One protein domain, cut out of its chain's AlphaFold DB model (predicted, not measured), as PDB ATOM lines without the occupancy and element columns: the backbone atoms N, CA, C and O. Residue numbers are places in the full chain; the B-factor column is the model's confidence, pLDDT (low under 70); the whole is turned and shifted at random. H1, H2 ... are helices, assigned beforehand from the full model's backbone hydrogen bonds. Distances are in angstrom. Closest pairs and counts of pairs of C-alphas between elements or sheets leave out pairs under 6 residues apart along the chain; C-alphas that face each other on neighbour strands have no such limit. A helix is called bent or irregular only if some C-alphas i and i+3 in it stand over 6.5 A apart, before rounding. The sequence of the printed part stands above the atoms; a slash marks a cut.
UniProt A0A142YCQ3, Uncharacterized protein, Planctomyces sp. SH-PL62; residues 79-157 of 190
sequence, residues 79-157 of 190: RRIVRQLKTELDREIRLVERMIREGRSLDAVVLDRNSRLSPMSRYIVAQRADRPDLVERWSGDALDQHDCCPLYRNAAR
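What this domain is: This is residues 79 to 157 of the 190 residues of an uncharacterized protein of Planctomyces sp. SH-PL62 (UniProt A0A142YCQ3). Long helix H1 runs along one side of the domain and makes its longest axis, while the kinked helix H4 runs along the far side, with H3 between them as the middle layer. Two small helices fill out the space at the ends: H5 packs on H1 towards the beginning of H1, and H2 packs on its other end. The printed part has 79 residues with five named helices, H1, H2, H3, H4 and H5 in that order, and no named strand; its class is all helix. It is compact, with a radius of gyration of the C-alphas of 12.2 A, and elongated, spanning 36 by 23 by 22 A.

How they stand to each other: H1, residues 79 to 101, is the hub and touches three other helices. With its residues 82 to 89 alone it touches H5, residues 152 to 156; the closest C-alphas are those of Lys 86 and Ala 155, 4.7 A apart. With residues 89 to 96 alone it touches H3, residues 119 to 128, closest at the C-alphas of Leu 89 and Ser 121, 6.0 A. H1 and H3 run the same way at a steep tilt of 57 degrees. With residues 96 to 100 alone H1 touches H2, residues 106 to 110, closest at the C-alphas of Ile 100 and Leu 106, 6.4 A. H2 and H3 are close but not clearly touching, with the C-alphas of Val 110 and Arg 122 closest at 5.7 A. H3 and H4, residues 132 to 148, form a helical hairpin: they touch, with the C-alphas of Met 120 and Ala 142 closest at 4.7 A, and run opposite ways at 37 degrees, only just a steep tilt. H1 and H4 are apart. Every O i to N i+4 pair is within hydrogen-bond range in H1, H2, H3 and H5; in H4 11 of 13 are.

Where its parts are: H1 begins at C-alpha 79, at (-16.455, 1.822, 7.493), and is 32.4 A long from first to last C-alpha. H2 is 6.0 A long, H3 14.4 A and H4 24.0 A. H4 is irregular, with C-alphas 137 and 140 lying 7.1 A apart, and has a kink of 40 degrees near residue 139. H5 is 5.9 A long and ends at C-alpha 156, at (-16.283, 2.977, 21.040).

The domain as a whole: The two C-alphas farthest apart are those of Arg 79 and Gly 103, 36.4 A. The printed part has no cut. The links from H1 to H2, H3 to H4 and H4 to H5 are tight, and the link from H2 to H3, with 8 residues, is short. The mean pLDDT of the printed part is 96.0, and no printed residue is under 70.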
ATOM      1  N   ARG A  79     -16.290   3.148   6.872       95.81
ATOM      2  CA  ARG A  79     -16.455   1.822   7.493       95.81
ATOM      3  C   ARG A  79     -15.124   1.114   7.710       95.81
ATOM      4  O   ARG A  79     -14.941   0.460   8.732       95.81
ATOM      5  N   ARG A  80     -14.183   1.233   6.769       96.56
ATOM      6  CA  ARG A  80     -12.835   0.673   6.931       96.56
ATOM      7  C   ARG A  80     -12.086   1.334   8.088       96.56
ATOM      8  O   ARG A  80     -11.509   0.606   8.888       96.56
ATOM      9  N   ILE A  81     -12.111   2.664   8.179       96.00
ATOM     10  CA  ILE A  81     -11.461   3.403   9.271       96.00
ATOM     11  C   ILE A  81     -12.079   2.999  10.612       96.00
ATOM     12  O   ILE A  81     -11.356   2.566  11.500       96.00
ATOM     13  N   VAL A  82     -13.408   3.022  10.738       96.31
ATOM     14  CA  VAL A  82     -14.105   2.629  11.976       96.31
ATOM     15  C   VAL A  82     -13.769   1.190  12.383       96.31
ATOM     16  O   VAL A  82     -13.492   0.934  13.549       96.31
ATOM     17  N   ARG A  83     -13.731   0.241  11.435       96.56
ATOM     18  CA  ARG A  83     -13.327  -1.151  11.719       96.56
ATOM     19  C   ARG A  83     -11.886  -1.256  12.212       96.56
ATOM     20  O   ARG A  83     -11.613  -2.063  13.100       96.56
ATOM     21  N   GLN A  84     -10.978  -0.473  11.635       97.69
ATOM     22  CA  GLN A  84      -9.590  -0.429  12.080       97.69
ATOM     23  C   GLN A  84      -9.499   0.119  13.508       97.69
ATOM     24  O   GLN A  84      -8.950  -0.565  14.364       97.69
ATOM     25  N   LEU A  85     -10.120   1.271  13.780       97.44
ATOM     26  CA  LEU A  85     -10.154   1.876  15.115       97.44
ATOM     27  C   LEU A  85     -10.754   0.920  16.152       97.44
ATOM     28  O   LEU A  85     -10.198   0.749  17.231       97.44
ATOM     29  N   LYS A  86     -11.844   0.225  15.808       97.81
ATOM     30  CA  LYS A  86     -12.436  -0.799  16.678       97.81
ATOM     31  C   LYS A  86     -11.450  -1.930  16.980       97.81
ATOM     32  O   LYS A  86     -11.335  -2.345  18.123       97.81
ATOM     33  N   THR A  87     -10.721  -2.405  15.969       98.00
ATOM     34  CA  THR A  87      -9.709  -3.461  16.143       98.00
ATOM     35  C   THR A  87      -8.557  -3.001  17.039       98.00
ATOM     36  O   THR A  87      -8.031  -3.796  17.815       98.00
ATOM     37  N   GLU A  88      -8.144  -1.740  16.922       98.00
ATOM     38  CA  GLU A  88      -7.117  -1.136  17.775       98.00
ATOM     39  C   GLU A  88      -7.601  -1.051  19.230       98.00
ATOM     40  O   GLU A  88      -6.940  -1.604  20.110       98.00
ATOM     41  N   LEU A  89      -8.800  -0.503  19.471       97.94
ATOM     42  CA  LEU A  89      -9.417  -0.461  20.804       97.94
ATOM     43  C   LEU A  89      -9.582  -1.864  21.411       97.94
ATOM     44  O   LEU A  89      -9.187  -2.089  22.552       97.94
ATOM     45  N   ASP A  90     -10.085  -2.836  20.642       98.12
ATOM     46  CA  ASP A  90     -10.226  -4.234  21.078       98.12
ATOM     47  C   ASP A  90      -8.893  -4.812  21.571       98.12
ATOM     48  O   ASP A  90      -8.835  -5.500  22.593       98.12
ATOM     49  N   ARG A  91      -7.803  -4.555  20.839       98.12
ATOM     50  CA  ARG A  91      -6.466  -5.047  21.198       98.12
ATOM     51  C   ARG A  91      -5.949  -4.386  22.467       98.12
ATOM     52  O   ARG A  91      -5.391  -5.080  23.315       98.12
ATOM     53  N   GLU A  92      -6.123  -3.076  22.588       98.12
ATOM     54  CA  GLU A  92      -5.688  -2.303  23.751       98.12
ATOM     55  C   GLU A  92      -6.451  -2.720  25.014       98.12
ATOM     56  O   GLU A  92      -5.833  -3.023  26.032       98.12
ATOM     57  N   ILE A  93      -7.775  -2.848  24.943       97.44
ATOM     58  CA  ILE A  93      -8.602  -3.257  26.086       97.44
ATOM     59  C   ILE A  93      -8.261  -4.687  26.522       97.44
ATOM     60  O   ILE A  93      -8.024  -4.927  27.705       97.44
ATOM     61  N   ARG A  94      -8.126  -5.634  25.581       97.56
ATOM     62  CA  ARG A  94      -7.710  -7.015  25.905       97.56
ATOM     63  C   ARG A  94      -6.314  -7.080  26.519       97.56
ATOM     64  O   ARG A  94      -6.054  -7.942  27.359       97.56
ATOM     65  N   LEU A  95      -5.402  -6.202  26.094       96.62
ATOM     66  CA  LEU A  95      -4.073  -6.089  26.693       96.62
ATOM     67  C   LEU A  95      -4.182  -5.705  28.173       96.62
ATOM     68  O   LEU A  95      -3.534  -6.350  28.997       96.62
ATOM     69  N   VAL A  96      -5.018  -4.717  28.502       97.12
ATOM     70  CA  VAL A  96      -5.253  -4.289  29.889       97.12
ATOM     71  C   VAL A  96      -5.910  -5.389  30.710       97.12
ATOM     72  O   VAL A  96      -5.403  -5.736  31.774       97.12
ATOM     73  N   GLU A  97      -6.983  -5.991  30.199       96.00
ATOM     74  CA  GLU A  97      -7.687  -7.087  30.875       96.00
ATOM     75  C   GLU A  97      -6.743  -8.257  31.190       96.00
ATOM     76  O   GLU A  97      -6.813  -8.847  32.269       96.00
ATOM     77  N   ARG A  98      -5.820  -8.581  30.275       97.31
ATOM     78  CA  ARG A  98      -4.783  -9.591  30.516       97.31
ATOM     79  C   ARG A  98      -3.808  -9.169  31.617       97.31
ATOM     80  O   ARG A  98      -3.572  -9.969  32.514       97.31
ATOM     81  N   MET A  99      -3.278  -7.945  31.580       96.75
ATOM     82  CA  MET A  99      -2.349  -7.459  32.613       96.75
ATOM     83  C   MET A  99      -2.986  -7.453  34.009       96.75
ATOM     84  O   MET A  99      -2.323  -7.788  34.988       96.75
ATOM     85  N   ILE A 100      -4.274  -7.111  34.098       96.00
ATOM     86  CA  ILE A 100      -5.029  -7.161  35.357       96.00
ATOM     87  C   ILE A 100      -5.191  -8.607  35.830       96.00
ATOM     88  O   ILE A 100      -4.967  -8.901  37.001       96.00
ATOM     89  N   ARG A 101      -5.513  -9.538  34.922       96.69
ATOM     90  CA  ARG A 101      -5.607 -10.973  35.240       96.69
ATOM     91  C   ARG A 101      -4.275 -11.561  35.719       96.69
ATOM     92  O   ARG A 101      -4.276 -12.471  36.538       96.69
ATOM     93  N   GLU A 102      -3.157 -11.030  35.235       97.50
ATOM     94  CA  GLU A 102      -1.795 -11.369  35.679       97.50
ATOM     95  C   GLU A 102      -1.423 -10.726  37.033       97.50
ATOM     96  O   GLU A 102      -0.306 -10.901  37.513       97.50
ATOM     97  N   GLY A 103      -2.347 -10.001  37.670       97.44
ATOM     98  CA  GLY A 103      -2.189  -9.452  39.017       97.44
ATOM     99  C   GLY A 103      -1.697  -8.006  39.067       97.44
ATOM    100  O   GLY A 103      -1.474  -7.483  40.160       97.44
ATOM    101  N   ARG A 104      -1.537  -7.319  37.925       97.12
ATOM    102  CA  ARG A 104      -1.239  -5.878  37.946       97.12
ATOM    103  C   ARG A 104      -2.480  -5.100  38.374       97.12
ATOM    104  O   ARG A 104      -3.581  -5.358  37.894       97.12
ATOM    105  N   SER A 105      -2.303  -4.104  39.240       97.12
ATOM    106  CA  SER A 105      -3.401  -3.198  39.578       97.12
ATOM    107  C   SER A 105      -3.803  -2.357  38.365       97.12
ATOM    108  O   SER A 105      -2.975  -2.036  37.507       97.12
ATOM    109  N   LEU A 106      -5.077  -1.970  38.312       96.56
ATOM    110  CA  LEU A 106      -5.606  -1.112  37.255       96.56
ATOM    111  C   LEU A 106      -4.798   0.189  37.120       96.56
ATOM    112  O   LEU A 106      -4.391   0.544  36.016       96.56
ATOM    113  N   ASP A 107      -4.504   0.847  38.242       97.06
ATOM    114  CA  ASP A 107      -3.735   2.093  38.294       97.06
ATOM    115  C   ASP A 107      -2.345   1.909  37.682       97.06
ATOM    116  O   ASP A 107      -1.913   2.711  36.855       97.06
ATOM    117  N   ALA A 108      -1.664   0.807  38.017       96.06
ATOM    118  CA  ALA A 108      -0.340   0.505  37.487       96.06
ATOM    119  C   ALA A 108      -0.342   0.254  35.974       96.06
ATOM    120  O   ALA A 108       0.699   0.414  35.345       96.06
ATOM    121  N   VAL A 109      -1.468  -0.156  35.382       96.00
ATOM    122  CA  VAL A 109      -1.590  -0.371  33.932       96.00
ATOM    123  C   VAL A 109      -2.007   0.915  33.223       96.00
ATOM    124  O   VAL A 109      -1.376   1.318  32.247       96.00
ATOM    125  N   VAL A 110      -3.050   1.581  33.719       95.81
ATOM    126  CA  VAL A 110      -3.669   2.745  33.071       95.81
ATOM    127  C   VAL A 110      -2.860   4.027  33.273       95.81
ATOM    128  O   VAL A 110      -2.942   4.921  32.435       95.81
ATOM    129  N   LEU A 111      -2.049   4.145  34.329       95.94
ATOM    130  CA  LEU A 111      -1.165   5.303  34.545       95.94
ATOM    131  C   LEU A 111       0.241   5.112  33.964       95.94
ATOM    132  O   LEU A 111       1.000   6.076  33.873       95.94
ATOM    133  N   ASP A 112       0.583   3.902  33.521       94.62
ATOM    134  CA  ASP A 112       1.877   3.622  32.906       94.62
ATOM    135  C   ASP A 112       2.015   4.383  31.583       94.62
ATOM    136  O   ASP A 112       1.220   4.215  30.650       94.62
ATOM    137  N   ARG A 113       3.032   5.243  31.493       86.81
ATOM    138  CA  ARG A 113       3.334   6.027  30.286       86.81
ATOM    139  C   ARG A 113       3.833   5.155  29.134       86.81
ATOM    140  O   ARG A 113       3.684   5.545  27.985       86.81
ATOM    141  N   ASN A 114       4.373   3.976  29.438       85.94
ATOM    142  CA  ASN A 114       4.878   3.027  28.450       85.94
ATOM    143  C   ASN A 114       3.821   1.997  28.024       85.94
ATOM    144  O   ASN A 114       4.084   1.167  27.147       85.94
ATOM    145  N   SER A 115       2.622   2.033  28.613       80.12
ATOM    146  CA  SER A 115       1.519   1.207  28.136       80.12
ATOM    147  C   SER A 115       1.100   1.696  26.746       80.12
ATOM    148  O   SER A 115       0.866   2.885  26.526       80.12
ATOM    149  N   ARG A 116       1.030   0.778  25.775       92.00
ATOM    150  CA  ARG A 116       0.608   1.040  24.383       92.00
ATOM    151  C   ARG A 116      -0.901   1.322  24.280       92.00
ATOM    152  O   ARG A 116      -1.566   0.773  23.412       92.00
ATOM    153  N   LEU A 117      -1.446   2.088  25.218       96.38
ATOM    154  CA  LEU A 117      -2.864   2.382  25.355       96.38
ATOM    155  C   LEU A 117      -3.118   3.811  24.915       96.38
ATOM    156  O   LEU A 117      -2.520   4.742  25.467       96.38
ATOM    157  N   SER A 118      -4.037   3.972  23.971       96.88
ATOM    158  CA  SER A 118      -4.563   5.281  23.614       96.88
ATOM    159  C   SER A 118      -5.350   5.899  24.781       96.88
ATOM    160  O   SER A 118      -5.876   5.162  25.628       96.88
ATOM    161  N   PRO A 119      -5.470   7.238  24.834       97.12
ATOM    162  CA  PRO A 119      -6.330   7.916  25.802       97.12
ATOM    163  C   PRO A 119      -7.755   7.354  25.854       97.12
ATOM    164  O   PRO A 119      -8.268   7.067  26.933       97.12
ATOM    165  N   MET A 120      -8.357   7.088  24.692       98.00
ATOM    166  CA  MET A 120      -9.692   6.499  24.584       98.00
ATOM    167  C   MET A 120      -9.777   5.125  25.264       98.00
ATOM    168  O   MET A 120     -10.717   4.872  26.013       98.00
ATOM    169  N   SER A 121      -8.793   4.239  25.075       97.94
ATOM    170  CA  SER A 121      -8.785   2.938  25.763       97.94
ATOM    171  C   SER A 121      -8.599   3.073  27.272       97.94
ATOM    172  O   SER A 121      -9.248   2.352  28.027       97.94
ATOM    173  N   ARG A 122      -7.750   4.004  27.731       98.06
ATOM    174  CA  ARG A 122      -7.575   4.291  29.167       98.06
ATOM    175  C   ARG A 122      -8.886   4.760  29.796       98.06
ATOM    176  O   ARG A 122      -9.275   4.236  30.837       98.06
ATOM    177  N   TYR A 123      -9.584   5.673  29.120       98.25
ATOM    178  CA  TYR A 123     -10.907   6.149  29.513       98.25
ATOM    179  C   TYR A 123     -11.935   5.010  29.570       98.25
ATOM    180  O   TYR A 123     -12.592   4.829  30.591       98.25
ATOM    181  N   ILE A 124     -12.031   4.189  28.517       98.12
ATOM    182  CA  ILE A 124     -12.971   3.056  28.457       98.12
ATOM    183  C   ILE A 124     -12.742   2.078  29.611       98.12
ATOM    184  O   ILE A 124     -13.696   1.645  30.257       98.12
ATOM    185  N   VAL A 125     -11.488   1.706  29.877       97.94
ATOM    186  CA  VAL A 125     -11.179   0.777  30.969       97.94
ATOM    187  C   VAL A 125     -11.521   1.405  32.321       97.94
ATOM    188  O   VAL A 125     -12.100   0.722  33.161       97.94
ATOM    189  N   ALA A 126     -11.206   2.688  32.528       97.19
ATOM    190  CA  ALA A 126     -11.563   3.396  33.754       97.19
ATOM    191  C   ALA A 126     -13.085   3.419  33.987       97.19
ATOM    192  O   ALA A 126     -13.527   3.137  35.101       97.19
ATOM    193  N   GLN A 127     -13.874   3.666  32.933       97.12
ATOM    194  CA  GLN A 127     -15.338   3.649  32.992       97.12
ATOM    195  C   GLN A 127     -15.860   2.252  33.353       97.12
ATOM    196  O   GLN A 127     -16.636   2.100  34.289       97.12
ATOM    197  N   ARG A 128     -15.380   1.203  32.668       96.38
ATOM    198  CA  ARG A 128     -15.804  -0.188  32.923       96.38
ATOM    199  C   ARG A 128     -15.407  -0.708  34.305       96.38
ATOM    200  O   ARG A 128     -16.016  -1.659  34.785       96.38
ATOM    201  N   ALA A 129     -14.374  -0.130  34.909       96.50
ATOM    202  CA  ALA A 129     -13.920  -0.466  36.253       96.50
ATOM    203  C   ALA A 129     -14.585   0.377  37.356       96.50
ATOM    204  O   ALA A 129     -14.200   0.227  38.513       96.50
ATOM    205  N   ASP A 130     -15.528   1.259  37.004       96.25
ATOM    206  CA  ASP A 130     -16.201   2.185  37.922       96.25
ATOM    207  C   ASP A 130     -15.208   3.014  38.764       96.25
ATOM    208  O   ASP A 130     -15.306   3.136  39.986       96.25
ATOM    209  N   ARG A 131     -14.174   3.552  38.098       97.00
ATOM    210  CA  ARG A 131     -13.115   4.364  38.722       97.00
ATOM    211  C   ARG A 131     -13.228   5.830  38.313       97.00
ATOM    212  O   ARG A 131     -12.519   6.259  37.398       97.00
ATOM    213  N   PRO A 132     -14.104   6.619  38.967       95.56
ATOM    214  CA  PRO A 132     -14.411   7.984  38.543       95.56
ATOM    215  C   PRO A 132     -13.189   8.908  38.552       95.56
ATOM    216  O   PRO A 132     -13.092   9.782  37.697       95.56
ATOM    217  N   ASP A 133     -12.230   8.671  39.450       96.25
ATOM    218  CA  ASP A 133     -10.956   9.391  39.525       96.25
ATOM    219  C   ASP A 133     -10.102   9.203  38.258       96.25
ATOM    220  O   ASP A 133      -9.530  10.154  37.720       96.25
ATOM    221  N   LEU A 134     -10.051   7.974  37.735       96.50
ATOM    222  CA  LEU A 134      -9.343   7.669  36.494       96.50
ATOM    223  C   LEU A 134     -10.123   8.153  35.269       96.50
ATOM    224  O   LEU A 134      -9.509   8.619  34.309       96.50
ATOM    225  N   VAL A 135     -11.456   8.068  35.297       96.62
ATOM    226  CA  VAL A 135     -12.309   8.594  34.223       96.62
ATOM    227  C   VAL A 135     -12.103  10.100  34.082       96.62
ATOM    228  O   VAL A 135     -11.871  10.578  32.975       96.62
ATOM    229  N   GLU A 136     -12.148  10.852  35.187       95.44
ATOM    230  CA  GLU A 136     -11.902  12.296  35.192       95.44
ATOM    231  C   GLU A 136     -10.521  12.616  34.618       95.44
ATOM    232  O   GLU A 136     -10.412  13.408  33.681       95.44
ATOM    233  N   ARG A 137      -9.485  11.917  35.091       96.31
ATOM    234  CA  ARG A 137      -8.108  12.107  34.627       96.31
ATOM    235  C   ARG A 137      -7.941  11.947  33.116       96.31
ATOM    236  O   ARG A 137      -7.206  12.723  32.515       96.31
ATOM    237  N   TRP A 138      -8.556  10.927  32.519       96.69
ATOM    238  CA  TRP A 138      -8.381  10.615  31.094       96.69
ATOM    239  C   TRP A 138      -9.450  11.232  30.192       96.69
ATOM    240  O   TRP A 138      -9.340  11.127  28.972       96.69
ATOM    241  N   SER A 139     -10.471  11.876  30.763       96.06
ATOM    242  CA  SER A 139     -11.568  12.479  29.999       96.06
ATOM    243  C   SER A 139     -11.084  13.544  29.014       96.06
ATOM    244  O   SER A 139     -11.486  13.500  27.854       96.06
ATOM    245  N   GLY A 140     -10.182  14.435  29.445       96.00
ATOM    246  CA  GLY A 140      -9.598  15.482  28.601       96.00
ATOM    247  C   GLY A 140      -8.837  14.902  27.411       96.00
ATOM    248  O   GLY A 140      -9.201  15.160  26.272       96.00
ATOM    249  N   ASP A 141      -7.865  14.022  27.660       96.94
ATOM    250  CA  ASP A 141      -7.069  13.415  26.585       96.94
ATOM    251  C   ASP A 141      -7.927  12.563  25.624       96.94
ATOM    252  O   ASP A 141      -7.665  12.500  24.421       96.94
ATOM    253  N   ALA A 142      -8.958  11.878  26.133       97.25
ATOM    254  CA  ALA A 142      -9.892  11.121  25.302       97.25
ATOM    255  C   ALA A 142     -10.789  12.041  24.453       97.25
ATOM    256  O   ALA A 142     -11.126  11.680  23.321       97.25
ATOM    257  N   LEU A 143     -11.152  13.217  24.974       96.69
ATOM    258  CA  LEU A 143     -11.868  14.254  24.235       96.69
ATOM    259  C   LEU A 143     -10.973  14.894  23.167       96.69
ATOM    260  O   LEU A 143     -11.382  14.962  22.014       96.69
ATOM    261  N   ASP A 144      -9.725  15.232  23.487       96.25
ATOM    262  CA  ASP A 144      -8.754  15.742  22.510       96.25
ATOM    263  C   ASP A 144      -8.537  14.735  21.367       96.25
ATOM    264  O   ASP A 144      -8.480  15.087  20.183       96.25
ATOM    265  N   GLN A 145      -8.474  13.441  21.703       96.06
ATOM    266  CA  GLN A 145      -8.411  12.369  20.712       96.06
ATOM    267  C   GLN A 145      -9.690  12.285  19.860       96.06
ATOM    268  O   GLN A 145      -9.601  12.022  18.655       96.06
ATOM    269  N   HIS A 146     -10.871  12.505  20.450       94.69
ATOM    270  CA  HIS A 146     -12.138  12.593  19.720       94.69
ATOM    271  C   HIS A 146     -12.153  13.783  18.756       94.69
ATOM    272  O   HIS A 146     -12.494  13.602  17.589       94.69
ATOM    273  N   ASP A 147     -11.732  14.962  19.200       92.56
ATOM    274  CA  ASP A 147     -11.708  16.170  18.376       92.56
ATOM    275  C   ASP A 147     -10.763  16.013  17.177       92.56
ATOM    276  O   ASP A 147     -11.063  16.462  16.068       92.56
ATOM    277  N   CYS A 148      -9.658  15.283  17.357       92.50
ATOM    278  CA  CYS A 148      -8.775  14.902  16.257       92.50
ATOM    279  C   CYS A 148      -9.409  13.877  15.299       92.50
ATOM    280  O   CYS A 148      -9.120  13.887  14.100       92.50
ATOM    281  N   CYS A 149     -10.227  12.949  15.806       93.00
ATOM    282  CA  CYS A 149     -10.856  11.895  15.011       93.00
ATOM    283  C   CYS A 149     -12.236  11.493  15.576       93.00
ATOM    284  O   CYS A 149     -12.352  10.516  16.329       93.00
ATOM    285  N   PRO A 150     -13.326  12.151  15.131       92.88
ATOM    286  CA  PRO A 150     -14.671  11.901  15.661       92.88
ATOM    287  C   PRO A 150     -15.185  10.471  15.435       92.88
ATOM    288  O   PRO A 150     -16.107  10.005  16.107       92.88
ATOM    289  N   LEU A 151     -14.565   9.728  14.509       95.19
ATOM    290  CA  LEU A 151     -14.884   8.328  14.221       95.19
ATOM    291  C   LEU A 151     -14.606   7.383  15.401       95.19
ATOM    292  O   LEU A 151     -15.171   6.285  15.426       95.19
ATOM    293  N   TYR A 152     -13.809   7.802  16.395       95.56
ATOM    294  CA  TYR A 152     -13.660   7.055  17.646       95.56
ATOM    295  C   TYR A 152     -14.993   6.838  18.357       95.56
ATOM    296  O   TYR A 152     -15.175   5.781  18.957       95.56
ATOM    297  N   ARG A 153     -15.955   7.764  18.234       95.06
ATOM    298  CA  ARG A 153     -17.290   7.602  18.829       95.06
ATOM    299  C   ARG A 153     -17.976   6.343  18.324       95.06
ATOM    300  O   ARG A 153     -18.479   5.552  19.113       95.06
ATOM    301  N   ASN A 154     -17.936   6.110  17.014       95.00
ATOM    302  CA  ASN A 154     -18.527   4.916  16.408       95.00
ATOM    303  C   ASN A 154     -17.759   3.645  16.785       95.00
ATOM    304  O   ASN A 154     -18.369   2.606  17.024       95.00
ATOM    305  N   ALA A 155     -16.426   3.724  16.858       96.25
ATOM    306  CA  ALA A 155     -15.594   2.596  17.266       96.25
ATOM    307  C   ALA A 155     -15.830   2.195  18.735       96.25
ATOM    308  O   ALA A 155     -15.800   1.007  19.053       96.25
ATOM    309  N   ALA A 156     -16.109   3.169  19.605       96.94
ATOM    310  CA  ALA A 156     -16.283   2.977  21.040       96.94
ATOM    311  C   ALA A 156     -17.681   2.483  21.461       96.94
ATOM    312  O   ALA A 156     -17.835   2.040  22.596       96.94
ATOM    313  N   ARG A 157     -18.686   2.482  20.567       94.06
ATOM    314  CA  ARG A 157     -20.084   2.102  20.890       94.06
ATOM    315  C   ARG A 157     -20.266   0.706  21.491       94.06
ATOM    316  O   ARG A 157     -21.298   0.429  22.080       94.06
TER     317      ARG A 157